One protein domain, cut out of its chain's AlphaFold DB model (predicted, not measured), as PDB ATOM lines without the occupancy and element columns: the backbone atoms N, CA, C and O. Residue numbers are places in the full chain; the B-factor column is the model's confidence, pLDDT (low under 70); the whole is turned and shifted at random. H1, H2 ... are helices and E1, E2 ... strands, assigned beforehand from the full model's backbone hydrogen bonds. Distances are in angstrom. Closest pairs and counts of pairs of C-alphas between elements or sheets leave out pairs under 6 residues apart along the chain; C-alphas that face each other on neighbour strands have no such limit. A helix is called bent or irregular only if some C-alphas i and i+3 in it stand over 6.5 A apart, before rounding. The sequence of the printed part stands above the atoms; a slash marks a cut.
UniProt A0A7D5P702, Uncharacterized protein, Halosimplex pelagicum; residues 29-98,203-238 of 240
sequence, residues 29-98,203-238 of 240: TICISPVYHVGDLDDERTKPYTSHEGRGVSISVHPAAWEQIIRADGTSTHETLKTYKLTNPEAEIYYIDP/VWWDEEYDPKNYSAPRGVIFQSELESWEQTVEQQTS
ATOM      1  N   THR A  29      41.713  54.555 269.993       96.19
ATOM      2  CA  THR A  29      41.405  55.919 270.414       96.19
ATOM      3  C   THR A  29      39.924  56.168 270.195       96.19
ATOM      4  O   THR A  29      39.419  55.959 269.089       96.19
ATOM      5  N   ILE A  30      39.226  56.627 271.230       95.62
ATOM      6  CA  ILE A  30      37.814  56.997 271.141       95.62
ATOM      7  C   ILE A  30      37.612  58.469 271.471       95.62
ATOM      8  O   ILE A  30      38.351  59.054 272.257       95.62
ATOM      9  N   CYS A  31      36.541  59.039 270.927       94.69
ATOM     10  CA  CYS A  31      36.008  60.318 271.376       94.69
ATOM     11  C   CYS A  31      34.681  60.064 272.093       94.69
ATOM     12  O   CYS A  31      33.690  59.680 271.466       94.69
ATOM     13  N   ILE A  32      34.653  60.302 273.404       90.75
ATOM     14  CA  ILE A  32      33.439  60.236 274.216       90.75
ATOM     15  C   ILE A  32      33.135  61.610 274.806       90.75
ATOM     16  O   ILE A  32      33.872  62.152 275.623       90.75
ATOM     17  N   SER A  33      32.039  62.201 274.341       90.44
ATOM     18  CA  SER A  33      31.642  63.555 274.706       90.44
ATOM     19  C   SER A  33      30.137  63.731 274.455       90.44
ATOM     20  O   SER A  33      29.656  63.366 273.380       90.44
ATOM     21  N   PRO A  34      29.360  64.261 275.416       94.38
ATOM     22  CA  PRO A  34      29.801  64.728 276.727       94.38
ATOM     23  C   PRO A  34      30.032  63.580 277.722       94.38
ATOM     24  O   PRO A  34      29.348  62.554 277.677       94.38
ATOM     25  N   VAL A  35      30.925  63.813 278.681       95.12
ATOM     26  CA  VAL A  35      31.093  63.000 279.897       95.12
ATOM     27  C   VAL A  35      30.855  63.854 281.134       95.12
ATOM     28  O   VAL A  35      30.737  65.077 281.051       95.12
ATOM     29  N   TYR A  36      30.749  63.212 282.290       94.75
ATOM     30  CA  TYR A  36      30.378  63.873 283.529       94.75
ATOM     31  C   TYR A  36      31.343  63.557 284.658       94.75
ATOM     32  O   TYR A  36      31.673  62.395 284.885       94.75
ATOM     33  N   HIS A  37      31.708  64.588 285.414       93.25
ATOM     34  CA  HIS A  37      32.394  64.465 286.693       93.25
ATOM     35  C   HIS A  37      31.446  64.877 287.822       93.25
ATOM     36  O   HIS A  37      30.741  65.880 287.710       93.25
ATOM     37  N   VAL A  38      31.440  64.119 288.917       89.69
ATOM     38  CA  VAL A  38      30.735  64.475 290.154       89.69
ATOM     39  C   VAL A  38      31.787  64.679 291.232       89.69
ATOM     40  O   VAL A  38      32.544  63.757 291.525       89.69
ATOM     41  N   GLY A  39      31.839  65.878 291.806       87.62
ATOM     42  CA  GLY A  39      32.871  66.251 292.770       87.62
ATOM     43  C   GLY A  39      33.437  67.638 292.502       87.62
ATOM     44  O   GLY A  39      32.712  68.532 292.064       87.62
ATOM     45  N   ASP A  40      34.722  67.811 292.800       85.12
ATOM     46  CA  ASP A  40      35.479  69.026 292.511       85.12
ATOM     47  C   ASP A  40      36.521  68.771 291.416       85.12
ATOM     48  O   ASP A  40      37.157  67.714 291.394       85.12
ATOM     49  N   LEU A  41      36.697  69.766 290.547       86.81
ATOM     50  CA  LEU A  41      37.694  69.776 289.477       86.81
ATOM     51  C   LEU A  41      39.038  70.360 289.936       86.81
ATOM     52  O   LEU A  41      39.984  70.375 289.152       86.81
ATOM     53  N   ASP A  42      39.135  70.850 291.173       77.94
ATOM     54  CA  ASP A  42      40.370  71.412 291.718       77.94
ATOM     55  C   ASP A  42      41.495  70.354 291.820       77.94
ATOM     56  O   ASP A  42      41.352  69.318 292.478       77.94
ATOM     57  N   ASP A  43      42.646  70.654 291.205       71.44
ATOM     58  CA  ASP A  43      43.875  69.832 291.247       71.44
ATOM     59  C   ASP A  43      44.545  69.856 292.635       71.44
ATOM     60  O   ASP A  43      45.216  68.920 293.066       71.44
ATOM     61  N   GLU A  44      44.338  70.939 293.384       65.69
ATOM     62  CA  GLU A  44      44.953  71.163 294.691       65.69
ATOM     63  C   GLU A  44      44.145  70.483 295.799       65.69
ATOM     64  O   GLU A  44      43.529  71.114 296.665       65.69
ATOM     65  N   ARG A  45      44.157  69.148 295.806       61.06
ATOM     66  CA  ARG A  45      43.588  68.393 296.923       61.06
ATOM     67  C   ARG A  45      44.524  68.477 298.122       61.06
ATOM     68  O   ARG A  45      45.719  68.206 298.041       61.06
ATOM     69  N   THR A  46      43.986  68.837 299.283       58.69
ATOM     70  CA  THR A  46      44.732  68.783 300.558       58.69
ATOM     71  C   THR A  46      44.851  67.353 301.090       58.69
ATOM     72  O   THR A  46      45.778  67.052 301.841       58.69
ATOM     73  N   LYS A  47      43.945  66.465 300.669       60.31
ATOM     74  CA  LYS A  47      43.909  65.048 301.040       60.31
ATOM     75  C   LYS A  47      44.612  64.181 299.979       60.31
ATOM     76  O   LYS A  47      44.603  64.569 298.811       60.31
ATOM     77  N   PRO A  48      45.203  63.036 300.376       59.06
ATOM     78  CA  PRO A  48      45.610  61.964 299.465       59.06
ATOM     79  C   PRO A  48      44.546  61.661 298.412       59.06
ATOM     80  O   PRO A  48      43.353  61.676 298.726       59.06
ATOM     81  N   TYR A  49      44.971  61.349 297.189       62.62
ATOM     82  CA  TYR A  49      44.062  60.741 296.228       62.62
ATOM     83  C   TYR A  49      43.762  59.318 296.698       62.62
ATOM     84  O   TYR A  49      44.669  58.538 296.966       62.62
ATOM     85  N   THR A  50      42.478  59.010 296.849       60.41
ATOM     86  CA  THR A  50      41.973  57.673 297.196       60.41
ATOM     87  C   THR A  50      41.356  56.967 295.989       60.41
ATOM     88  O   THR A  50      40.804  55.885 296.141       60.41
ATOM     89  N   SER A  51      41.390  57.597 294.810       69.50
ATOM     90  CA  SER A  51      40.840  57.031 293.576       69.50
ATOM     91  C   SER A  51      41.839  56.062 292.948       69.50
ATOM     92  O   SER A  51      43.055  56.266 293.025       69.50
ATOM     93  N   HIS A  52      41.312  55.023 292.302       72.12
ATOM     94  CA  HIS A  52      42.117  54.017 291.618       72.12
ATOM     95  C   HIS A  52      42.786  54.565 290.343       72.12
ATOM     96  O   HIS A  52      43.692  53.947 289.794       72.12
ATOM     97  N   GLU A  53      42.403  55.767 289.905       75.19
ATOM     98  CA  GLU A  53      42.892  56.422 288.689       75.19
ATOM     99  C   GLU A  53      43.985  57.480 288.971       75.19
ATOM    100  O   GLU A  53      44.442  58.190 288.067       75.19
ATOM    101  N   GLY A  54      44.421  57.608 290.230       82.75
ATOM    102  CA  GLY A  54      45.470  58.541 290.646       82.75
ATOM    103  C   GLY A  54      45.027  60.006 290.585       82.75
ATOM    104  O   GLY A  54      43.995  60.372 291.137       82.75
ATOM    105  N   ARG A  55      45.829  60.875 289.947       84.50
ATOM    106  CA  ARG A  55      45.584  62.340 289.888       84.50
ATOM    107  C   ARG A  55      44.517  62.791 288.888       84.50
ATOM    108  O   ARG A  55      44.318  63.992 288.724       84.50
ATOM    109  N   GLY A  56      43.924  61.877 288.137       89.12
ATOM    110  CA  GLY A  56      42.990  62.266 287.096       89.12
ATOM    111  C   GLY A  56      41.592  62.594 287.623       89.12
ATOM    112  O   GLY A  56      41.237  62.313 288.767       89.12
ATOM    113  N   VAL A  57      40.790  63.206 286.760       91.19
ATOM    114  CA  VAL A  57      39.385  63.514 287.012       91.19
ATOM    115  C   VAL A  57      38.545  62.345 286.543       91.19
ATOM    116  O   VAL A  57      38.385  62.135 285.342       91.19
ATOM    117  N   SER A  58      38.006  61.581 287.489       91.94
ATOM    118  CA  SER A  58      37.161  60.437 287.169       91.94
ATOM    119  C   SER A  58      35.869  60.893 286.477       91.94
ATOM    120  O   SER A  58      35.202  61.832 286.929       91.94
ATOM    121  N   ILE A  59      35.512  60.230 285.379       92.88
ATOM    122  CA  ILE A  59      34.399  60.590 284.495       92.88
ATOM    123  C   ILE A  59      33.453  59.417 284.223       92.88
ATOM    124  O   ILE A  59      33.825  58.244 284.220       92.88
ATOM    125  N   SER A  60      32.191  59.742 283.956       92.94
ATOM    126  CA  SER A  60      31.140  58.775 283.641       92.94
ATOM    127  C   SER A  60      30.151  59.338 282.621       92.94
ATOM    128  O   SER A  60      29.923  60.542 282.564       92.94
ATOM    129  N   VAL A  61      29.487  58.466 281.859       93.19
ATOM    130  CA  VAL A  61      28.275  58.811 281.082       93.19
ATOM    131  C   VAL A  61      26.982  58.627 281.892       93.19
ATOM    132  O   VAL A  61      25.882  58.872 281.397       93.19
ATOM    133  N   HIS A  62      27.102  58.203 283.154       91.19
ATOM    134  CA  HIS A  62      25.998  57.952 284.081       91.19
ATOM    135  C   HIS A  62      26.188  58.749 285.386       91.19
ATOM    136  O   HIS A  62      26.422  58.154 286.441       91.19
ATOM    137  N   PRO A  63      26.075  60.093 285.356       90.50
ATOM    138  CA  PRO A  63      26.363  60.943 286.516       90.50
ATOM    139  C   PRO A  63      25.513  60.614 287.747       90.50
ATOM    140  O   PRO A  63      26.009  60.671 288.864       90.50
ATOM    141  N   ALA A  64      24.253  60.209 287.557       88.62
ATOM    142  CA  ALA A  64      23.374  59.841 288.666       88.62
ATOM    143  C   ALA A  64      23.841  58.574 289.405       88.62
ATOM    144  O   ALA A  64      23.731  58.507 290.625       88.62
ATOM    145  N   ALA A  65      24.362  57.580 288.679       88.25
ATOM    146  CA  ALA A  65      24.938  56.385 289.291       88.25
ATOM    147  C   ALA A  65      26.257  56.713 289.996       88.25
ATOM    148  O   ALA A  65      26.483  56.252 291.109       88.25
ATOM    149  N   TRP A  66      27.078  57.573 289.384       87.31
ATOM    150  CA  TRP A  66      28.332  58.008 289.992       87.31
ATOM    151  C   TRP A  66      28.103  58.759 291.312       87.31
ATOM    152  O   TRP A  66      28.705  58.434 292.329       87.31
ATOM    153  N   GLU A  67      27.146  59.693 291.343       87.25
ATOM    154  CA  GLU A  67      26.774  60.384 292.582       87.25
ATOM    155  C   GLU A  67      26.263  59.411 293.658       87.25
ATOM    156  O   GLU A  67      26.595  59.565 294.832       87.25
ATOM    157  N   GLN A  68      25.461  58.406 293.285       85.62
ATOM    158  CA  GLN A  68      24.987  57.398 294.240       85.62
ATOM    159  C   GLN A  68      26.146  56.636 294.883       85.62
ATOM    160  O   GLN A  68      26.121  56.423 296.093       85.62
ATOM    161  N   ILE A  69      27.160  56.278 294.097       83.62
ATOM    162  CA  ILE A  69      28.352  55.570 294.570       83.62
ATOM    163  C   ILE A  69      29.165  56.440 295.535       83.62
ATOM    164  O   ILE A  69      29.371  56.018 296.670       83.62
ATOM    165  N   ILE A  70      29.502  57.677 295.148       79.94
ATOM    166  CA  ILE A  70      30.229  58.651 295.997       79.94
ATOM    167  C   ILE A  70      29.518  58.900 297.342       79.94
ATOM    168  O   ILE A  70      30.105  59.294 298.348       79.94
ATOM    169  N   ARG A  71      28.194  58.755 297.374       81.06
ATOM    170  CA  ARG A  71      27.428  58.929 298.612       81.06
ATOM    171  C   ARG A  71      27.347  57.648 299.426       81.06
ATOM    172  O   ARG A  71      27.315  57.726 300.653       81.06
ATOM    173  N   ALA A  72      27.298  56.496 298.766       78.62
ATOM    174  CA  ALA A  72      27.228  55.190 299.407       78.62
ATOM    175  C   ALA A  72      28.564  54.768 300.035       78.62
ATOM    176  O   ALA A  72      28.549  54.125 301.083       78.62
ATOM    177  N   ASP A  73      29.697  55.149 299.441       72.25
ATOM    178  CA  ASP A  73      31.039  54.841 299.961       72.25
ATOM    179  C   ASP A  73      31.418  55.661 301.217       72.25
ATOM    180  O   ASP A  73      32.409  55.379 301.890       72.25
ATOM    181  N   GLY A  74      30.602  56.663 301.569       65.38
ATOM    182  CA  GLY A  74      30.787  57.505 302.747       65.38
ATOM    183  C   GLY A  74      31.734  58.693 302.554       65.38
ATOM    184  O   GLY A  74      31.832  59.516 303.470       65.38
ATOM    185  N   THR A  75      32.391  58.830 301.398       64.69
ATOM    186  CA  THR A  75      33.469  59.805 301.150       64.69
ATOM    187  C   THR A  75      32.984  61.254 301.138       64.69
ATOM    188  O   THR A  75      33.648  62.120 301.713       64.69
ATOM    189  N   SER A  76      31.795  61.513 300.583       63.56
ATOM    190  CA  SER A  76      31.245  62.871 300.418       63.56
ATOM    191  C   SER A  76      29.815  63.027 300.951       63.56
ATOM    192  O   SER A  76      29.058  63.897 300.514       63.56
ATOM    193  N   THR A  77      29.423  62.220 301.942       61.47
ATOM    194  CA  THR A  77      28.083  62.278 302.574       61.47
ATOM    195  C   THR A  77      27.712  63.670 303.099       61.47
ATOM    196  O   THR A  77      26.547  64.062 303.044       61.47
ATOM    197  N   HIS A  78      28.705  64.447 303.536       63.03
ATOM    198  CA  HIS A  78      28.529  65.787 304.104       63.03
ATOM    199  C   HIS A  78      28.907  66.934 303.157       63.03
ATOM    200  O   HIS A  78      28.915  68.097 303.568       63.03
ATOM    201  N   GLU A  79      29.225  66.634 301.900       73.25
ATOM    202  CA  GLU A  79      29.697  67.623 300.936       73.25
ATOM    203  C   GLU A  79      28.581  68.041 299.975       73.25
ATOM    204  O   GLU A  79      27.640  67.297 299.684       73.25
ATOM    205  N   THR A  80      28.675  69.282 299.497       82.06
ATOM    206  CA  THR A  80      27.847  69.736 298.379       82.06
ATOM    207  C   THR A  80      28.538  69.323 297.094       82.06
ATOM    208  O   THR A  80      29.606  69.848 296.783       82.06
ATOM    209  N   LEU A  81      27.934  68.397 296.358       85.12
ATOM    210  CA  LEU A  81      28.508  67.890 295.120       85.12
ATOM    211  C   LEU A  81      28.057  68.750 293.945       85.12
ATOM    212  O   LEU A  81      26.910  69.202 293.885       85.12
ATOM    213  N   LYS A  82      28.978  68.982 293.012       90.69
ATOM    214  CA  LYS A  82      28.680  69.559 291.705       90.69
ATOM    215  C   LYS A  82      28.800  68.464 290.661       90.69
ATOM    216  O   LYS A  82      29.762  67.700 290.673       90.69
ATOM    217  N   THR A  83      27.846  68.440 289.745       93.06
ATOM    218  CA  THR A  83      27.913  67.618 288.540       93.06
ATOM    219  C   THR A  83      28.332  68.515 287.391       93.06
ATOM    220  O   THR A  83      27.570  69.383 286.951       93.06
ATOM    221  N   TYR A  84      29.556  68.310 286.925       94.88
ATOM    222  CA  TYR A  84      30.106  68.978 285.760       94.88
ATOM    223  C   TYR A  84      29.843  68.127 284.527       94.88
ATOM    224  O   TYR A  84      30.202  66.952 284.488       94.88
ATOM    225  N   LYS A  85      29.252  68.738 283.508       95.94
ATOM    226  CA  LYS A  85      29.281  68.242 282.141       95.94
ATOM    227  C   LYS A  85      30.540  68.755 281.465       95.94
ATOM    228  O   LYS A  85      30.758  69.966 281.404       95.94
ATOM    229  N   LEU A  86      31.325  67.823 280.952       96.69
ATOM    230  CA  LEU A  86      32.576  68.057 280.252       96.69
ATOM    231  C   LEU A  86      32.367  67.709 278.779       96.69
ATOM    232  O   LEU A  86      31.930  66.603 278.454       96.69
ATOM    233  N   THR A  87      32.633  68.663 277.888       97.19
ATOM    234  CA  THR A  87      32.445  68.491 276.440       97.19
ATOM    235  C   THR A  87      33.727  68.838 275.693       97.19
ATOM    236  O   THR A  87      34.182  69.976 275.741       97.19
ATOM    237  N   ASN A  88      34.280  67.869 274.968       97.00
ATOM    238  CA  ASN A  88      35.331  68.076 273.977       97.00
ATOM    239  C   ASN A  88      35.087  67.108 272.798       97.00
ATOM    240  O   ASN A  88      35.194  65.899 272.982       97.00
ATOM    241  N   PRO A  89      34.650  67.588 271.619       94.50
ATOM    242  CA  PRO A  89      34.357  66.728 270.468       94.50
ATOM    243  C   PRO A  89      35.609  66.230 269.730       94.50
ATOM    244  O   PRO A  89      35.478  65.386 268.851       94.50
ATOM    245  N   GLU A  90      36.786  66.756 270.069       95.94
ATOM    246  CA  GLU A  90      38.078  66.362 269.496       95.94
ATOM    247  C   GLU A  90      38.902  65.541 270.498       95.94
ATOM    248  O   GLU A  90      40.105  65.387 270.319       95.94
ATOM    249  N   ALA A  91      38.273  65.056 271.575       96.06
ATOM    250  CA  ALA A  91      38.978  64.334 272.618       96.06
ATOM    251  C   ALA A  91      39.518  62.990 272.116       96.06
ATOM    252  O   ALA A  91      38.789  62.206 271.499       96.06
ATOM    253  N   GLU A  92      40.763  62.695 272.466       97.56
ATOM    254  CA  GLU A  92      41.431  61.427 272.203       97.56
ATOM    255  C   GLU A  92      41.594  60.658 273.517       97.56
ATOM    256  O   GLU A  92      42.552  60.841 274.266       97.56
ATOM    257  N   ILE A  93      40.638  59.780 273.817       97.31
ATOM    258  CA  ILE A  93      40.645  58.943 275.021       97.31
ATOM    259  C   ILE A  93      41.147  57.542 274.672       97.31
ATOM    260  O   ILE A  93      40.670  56.919 273.719       97.31
ATOM    261  N   TYR A  94      42.092  57.034 275.462       97.69
ATOM    262  CA  TYR A  94      42.635  55.690 275.301       97.69
ATOM    263  C   TYR A  94      41.651  54.642 275.822       97.69
ATOM    264  O   TYR A  94      41.271  54.673 276.994       97.69
ATOM    265  N   TYR A  95      41.212  53.726 274.962       96.56
ATOM    266  CA  TYR A  95      40.185  52.743 275.300       96.56
ATOM    267  C   TYR A  95      40.786  51.423 275.789       96.56
ATOM    268  O   TYR A  95      41.611  50.811 275.112       96.56
ATOM    269  N   ILE A  96      40.313  50.943 276.937       96.00
ATOM    270  CA  ILE A  96      40.698  49.673 277.550       96.00
ATOM    271  C   ILE A  96      39.475  48.761 277.627       96.00
ATOM    272  O   ILE A  96      38.552  49.013 278.397       96.00
ATOM    273  N   ASP A  97      39.503  47.666 276.870       93.19
ATOM    274  CA  ASP A  97      38.659  46.503 277.155       93.19
ATOM    275  C   ASP A  97      39.255  45.755 278.364       93.19
ATOM    276  O   ASP A  97      40.403  45.309 278.263       93.19
ATOM    277  N   PRO A  98      38.536  45.627 279.494       89.00
ATOM    278  CA  PRO A  98      39.048  44.967 280.695       89.00
ATOM    279  C   PRO A  98      39.199  43.444 280.548       89.00
ATOM    280  O   PRO A  98      39.819  42.809 281.400       89.00
ATOM    281  N   VAL A 203      41.824  57.984 279.909       96.94
ATOM    282  CA  VAL A 203      41.578  56.546 279.730       96.94
ATOM    283  C   VAL A 203      40.095  56.257 279.938       96.94
ATOM    284  O   VAL A 203      39.465  56.844 280.818       96.94
ATOM    285  N   TRP A 204      39.536  55.351 279.145       95.56
ATOM    286  CA  TRP A 204      38.200  54.798 279.336       95.56
ATOM    287  C   TRP A 204      38.292  53.284 279.483       95.56
ATOM    288  O   TRP A 204      38.739  52.607 278.558       95.56
ATOM    289  N   TRP A 205      37.851  52.759 280.620       93.38
ATOM    290  CA  TRP A 205      37.723  51.326 280.853       93.38
ATOM    291  C   TRP A 205      36.300  50.910 280.503       93.38
ATOM    292  O   TRP A 205      35.338  51.381 281.114       93.38
ATOM    293  N   ASP A 206      36.144  50.037 279.512       90.31
ATOM    294  CA  ASP A 206      34.829  49.551 279.088       90.31
ATOM    295  C   ASP A 206      34.306  48.442 279.998       90.31
ATOM    296  O   ASP A 206      33.988  47.331 279.580       90.31
ATOM    297  N   GLU A 207      34.246  48.756 281.285       85.56
ATOM    298  CA  GLU A 207      33.653  47.889 282.281       85.56
ATOM    299  C   GLU A 207      32.136  47.794 282.097       85.56
ATOM    300  O   GLU A 207      31.445  48.752 281.697       85.56
ATOM    301  N   GLU A 208      31.611  46.618 282.443       84.19
ATOM    302  CA  GLU A 208      30.178  46.391 282.506       84.19
ATOM    303  C   GLU A 208      29.547  47.388 283.483       84.19
ATOM    304  O   GLU A 208      29.934  47.491 284.642       84.19
ATOM    305  N   TYR A 209      28.552  48.137 283.007       83.62
ATOM    306  CA  TYR A 209      27.854  49.104 283.843       83.62
ATOM    307  C   TYR A 209      27.075  48.401 284.963       83.62
ATOM    308  O   TYR A 209      25.938  47.963 284.763       83.62
ATOM    309  N   ASP A 210      27.668  48.374 286.156       81.81
ATOM    310  CA  ASP A 210      27.079  47.784 287.356       81.81
ATOM    311  C   ASP A 210      27.203  48.707 288.586       81.81
ATOM    312  O   ASP A 210      28.109  48.572 289.414       81.81
ATOM    313  N   PRO A 211      26.262  49.653 288.762       80.50
ATOM    314  CA  PRO A 211      26.271  50.575 289.896       80.50
ATOM    315  C   PRO A 211      26.159  49.914 291.269       80.50
ATOM    316  O   PRO A 211      26.501  50.544 292.267       80.50
ATOM    317  N   LYS A 212      25.635  48.681 291.355       78.50
ATOM    318  CA  LYS A 212      25.515  47.975 292.641       78.50
ATOM    319  C   LYS A 212      26.872  47.517 293.157       78.50
ATOM    320  O   LYS A 212      27.047  47.425 294.367       78.50
ATOM    321  N   ASN A 213      27.791  47.288 292.227       74.88
ATOM    322  CA  ASN A 213      29.144  46.817 292.469       74.88
ATOM    323  C   ASN A 213      30.169  47.938 292.244       74.88
ATOM    324  O   ASN A 213      31.340  47.675 292.012       74.88
ATOM    325  N   TYR A 214      29.716  49.194 292.318       76.69
ATOM    326  CA  TYR A 214      30.548  50.390 292.216       76.69
ATOM    327  C   TYR A 214      31.246  50.607 290.853       76.69
ATOM    328  O   TYR A 214      32.170  51.410 290.778       76.69
ATOM    329  N   SER A 215      30.766  50.002 289.752       75.69
ATOM    330  CA  SER A 215      31.311  50.227 288.390       75.69
ATOM    331  C   SER A 215      30.738  51.491 287.717       75.69
ATOM    332  O   SER A 215      30.071  51.492 286.675       75.69
ATOM    333  N   ALA A 216      30.941  52.618 288.391       73.94
ATOM    334  CA  ALA A 216      30.954  53.970 287.842       73.94
ATOM    335  C   ALA A 216      31.749  54.822 288.847       73.94
ATOM    336  O   ALA A 216      31.453  54.737 290.034       73.94
ATOM    337  N   PRO A 217      32.739  55.621 288.417       74.25
ATOM    338  CA  PRO A 217      33.024  56.091 287.068       74.25
ATOM    339  C   PRO A 217      33.753  55.020 286.240       74.25
ATOM    340  O   PRO A 217      34.138  53.988 286.764       74.25
ATOM    341  N   ARG A 218      33.880  55.235 284.928       84.69
ATOM    342  CA  ARG A 218      34.464  54.247 283.990       84.69
ATOM    343  C   ARG A 218      35.581  54.836 283.136       84.69
ATOM    344  O   ARG A 218      35.969  54.302 282.106       84.69
ATOM    345  N   GLY A 219      36.086  55.988 283.542       92.88
ATOM    346  CA  GLY A 219      37.141  56.669 282.829       92.88
ATOM    347  C   GLY A 219      37.756  57.759 283.671       92.88
ATOM    348  O   GLY A 219      37.250  58.122 284.736       92.88
ATOM    349  N   VAL A 220      38.836  58.307 283.151       94.62
ATOM    350  CA  VAL A 220      39.581  59.389 283.765       94.62
ATOM    351  C   VAL A 220      40.038  60.360 282.687       94.62
ATOM    352  O   VAL A 220      40.516  59.930 281.643       94.62
ATOM    353  N   ILE A 221      39.909  61.661 282.939       95.62
ATOM    354  CA  ILE A 221      40.564  62.721 282.159       95.62
ATOM    355  C   ILE A 221      41.802  63.164 282.929       95.62
ATOM    356  O   ILE A 221      41.748  63.355 284.147       95.62
ATOM    357  N   PHE A 222      42.932  63.353 282.255       95.00
ATOM    358  CA  PHE A 222      44.104  63.905 282.921       95.00
ATOM    359  C   PHE A 222      43.882  65.375 283.251       95.00
ATOM    360  O   PHE A 222      43.448  66.163 282.417       95.00
ATOM    361  N   GLN A 223      44.244  65.765 284.471       92.38
ATOM    362  CA  GLN A 223      44.057  67.135 284.944       92.38
ATOM    363  C   GLN A 223      44.674  68.193 284.006       92.38
ATOM    364  O   GLN A 223      44.105  69.270 283.853       92.38
ATOM    365  N   SER A 224      45.808  67.882 283.360       92.88
ATOM    366  CA  SER A 224      46.473  68.777 282.400       92.88
ATOM    367  C   SER A 224      45.644  69.062 281.153       92.88
ATOM    368  O   SER A 224      45.839  70.098 280.528       92.88
ATOM    369  N   GLU A 225      44.704  68.180 280.824       95.62
ATOM    370  CA  GLU A 225      43.923  68.248 279.593       95.62
ATOM    371  C   GLU A 225      42.573  68.928 279.807       95.62
ATOM    372  O   GLU A 225      41.952  69.347 278.839       95.62
ATOM    373  N   LEU A 226      42.135  69.135 281.056       93.19
ATOM    374  CA  LEU A 226      40.842  69.758 281.374       93.19
ATOM    375  C   LEU A 226      40.638  71.152 280.767       93.19
ATOM    376  O   LEU A 226      39.492  71.554 280.569       93.19
ATOM    377  N   GLU A 227      41.709  71.899 280.487       93.75
ATOM    378  CA  GLU A 227      41.618  73.212 279.832       93.75
ATOM    379  C   GLU A 227      41.086  73.116 278.392       93.75
ATOM    380  O   GLU A 227      40.516  74.083 277.885       93.75
ATOM    381  N   SER A 228      41.236  71.956 277.742       94.94
ATOM    382  CA  SER A 228      40.684  71.688 276.406       94.94
ATOM    383  C   SER A 228      39.195  71.318 276.427       94.94
ATOM    384  O   SER A 228      38.552  71.287 275.377       94.94
ATOM    385  N   TRP A 229      38.621  71.076 277.611       96.75
ATOM    386  CA  TRP A 229      37.227  70.673 277.779       96.75
ATOM    387  C   TRP A 229      36.351  71.860 278.168       96.75
ATOM    388  O   TRP A 229      36.657  72.615 279.090       96.75
ATOM    389  N   GLU A 230      35.198  71.996 277.515       97.00
ATOM    390  CA  GLU A 230      34.151  72.906 277.979       97.00
ATOM    391  C   GLU A 230      33.513  72.344 279.254       97.00
ATOM    392  O   GLU A 230      33.055  71.200 279.275       97.00
ATOM    393  N   GLN A 231      33.452  73.163 280.307       95.81
ATOM    394  CA  GLN A 231      32.988  72.763 281.636       95.81
ATOM    395  C   GLN A 231      31.710  73.521 281.997       95.81
ATOM    396  O   GLN A 231      31.715  74.745 282.138       95.81
ATOM    397  N   THR A 232      30.604  72.801 282.182       95.56
ATOM    398  CA  THR A 232      29.325  73.382 282.621       95.56
ATOM    399  C   THR A 232      28.810  72.663 283.858       95.56
ATOM    400  O   THR A 232      28.710  71.442 283.871       95.56
ATOM    401  N   VAL A 233      28.429  73.409 284.898       94.12
ATOM    402  CA  VAL A 233      27.740  72.832 286.064       94.12
ATOM    403  C   VAL A 233      26.277  72.588 285.694       94.12
ATOM    404  O   VAL A 233      25.528  73.543 285.494       94.12
ATOM    405  N   GLU A 234      25.861  71.325 285.605       90.69
ATOM    406  CA  GLU A 234      24.462  70.962 285.322       90.69
ATOM    407  C   GLU A 234      23.628  70.819 286.594       90.69
ATOM    408  O   GLU A 234      22.432  71.112 286.597       90.69
ATOM    409  N   GLN A 235      24.254  70.383 287.685       86.94
ATOM    410  CA  GLN A 235      23.561  70.133 288.940       86.94
ATOM    411  C   GLN A 235      24.458  70.441 290.134       86.94
ATOM    412  O   GLN A 235      25.680  70.300 290.082       86.94
ATOM    413  N   GLN A 236      23.819  70.842 291.227       85.50
ATOM    414  CA  GLN A 236      24.430  70.941 292.539       85.50
ATOM    415  C   GLN A 236      23.507  70.251 293.542       85.50
ATOM    416  O   GLN A 236      22.318  70.574 293.612       85.50
ATOM    417  N   THR A 237      24.034  69.295 294.296       79.50
ATOM    418  CA  THR A 237      23.264  68.521 295.272       79.50
ATOM    419  C   THR A 237      23.766  68.779 296.681       79.50
ATOM    420  O   THR A 237      24.949  68.643 296.992       79.50
ATOM    421  N   SER A 238      22.837  69.180 297.547       75.81
ATOM    422  CA  SER A 238      23.111  69.438 298.958       75.81
ATOM    423  C   SER A 238      23.504  68.155 299.708       75.81
ATOM    424  O   SER A 238      23.180  67.058 299.247       75.81
TER     425      SER A 238
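What this domain is: This is residues 29 to 98 and 203 to 238 of the 240 residues of an uncharacterized protein of Halosimplex pelagicum (UniProt A0A7D5P702). Look for two small sheets that meet near an edge: the antiparallel sheet E1, E3, E7 has H1 packed over one face, and a second sheet of shorter strands, E2, E6, E5, E4 in that order, reaches away from beside E1, where E2 comes up to it. The short helix H2 joins E6 of the second sheet to E7 of the first. You find 106 printed residues with two named helices and seven named strands, in the order E1 E2 H1 E3 E4 E5 E6 H2 E7; the class is mixed, helices and strands, with 49 residues, under half, in named elements. The second sheet is mixed. The whole is compact, with a radius of gyration of the C-alphas of 13.1 A, and spans 37 by 29 by 26 A.

How they stand to each other: Start at residues 29 to 30, a short antiparallel pairing with residues 93 to 94 of E4, residues 93 to 96. Next comes E1, residues 35 to 39, an edge strand antiparallel to E3, residues 81 to 87; check N 37 and O 84, 3.0 A. Beyond E3 find E7, residues 230 to 237, antiparallel to it, with N 83 and O 235 at 2.9 A. E2, residues 57 to 59, comes closest to E1 at the C-alphas of His 37 and Ile 59, 4.9 A apart. H1, residues 63 to 72, is on the sheet E1 E3 E7, two layers with the helix on one face, at a height over the sheet of 8.9 A; it runs along the strands, at 20 degrees to E1 on the local plane. The closest C-alphas of E1 and H1 are those of Tyr 36 and Pro 63, 5.8 A apart. E5, residues 203 to 205, is parallel to E4, with N 204 and O 94 at 2.8 A. It forms a hairpin with E6, residues 219 to 221, where N 203 and O 220 are 2.9 A apart. E6 is antiparallel to E2, with N 57 and O 221 at 2.8 A. H2, residues 223 to 228, is only just on the sheet E2 E6 E5 E4, with 5 pairs of C-alphas within 10 A, and only grazes it with its residues 223 to 226. Every O i to N i+4 pair of H1 is within hydrogen-bond range; H2 has 0 of 2, and 2 of 3 O i to N i+3 pairs.

Where its parts are: Find C-alpha 35 at (31.093, 63.000, 279.897), where E1 begins its 13.4 A. H1 measures 14.1 A, E3 19.1 A and E4 9.6 A. H2, 10.2 A, is irregular: C-alphas 224 and 227 are 7.1 A apart. E7 covers 20.9 A and ends at C-alpha 237, (23.264, 68.521, 295.272).

The domain as a whole: The farthest C-alphas, of Thr 29 and His 78, are 37.4 A apart. At the cut, residues 99 to 202 are not printed, and C-alphas 98 and 203 are 11.9 A apart. The links E1 to E2 and E5 to E6 are long. In this model, pLDDT is under 70 at residues 44 to 51 and 74 to 78.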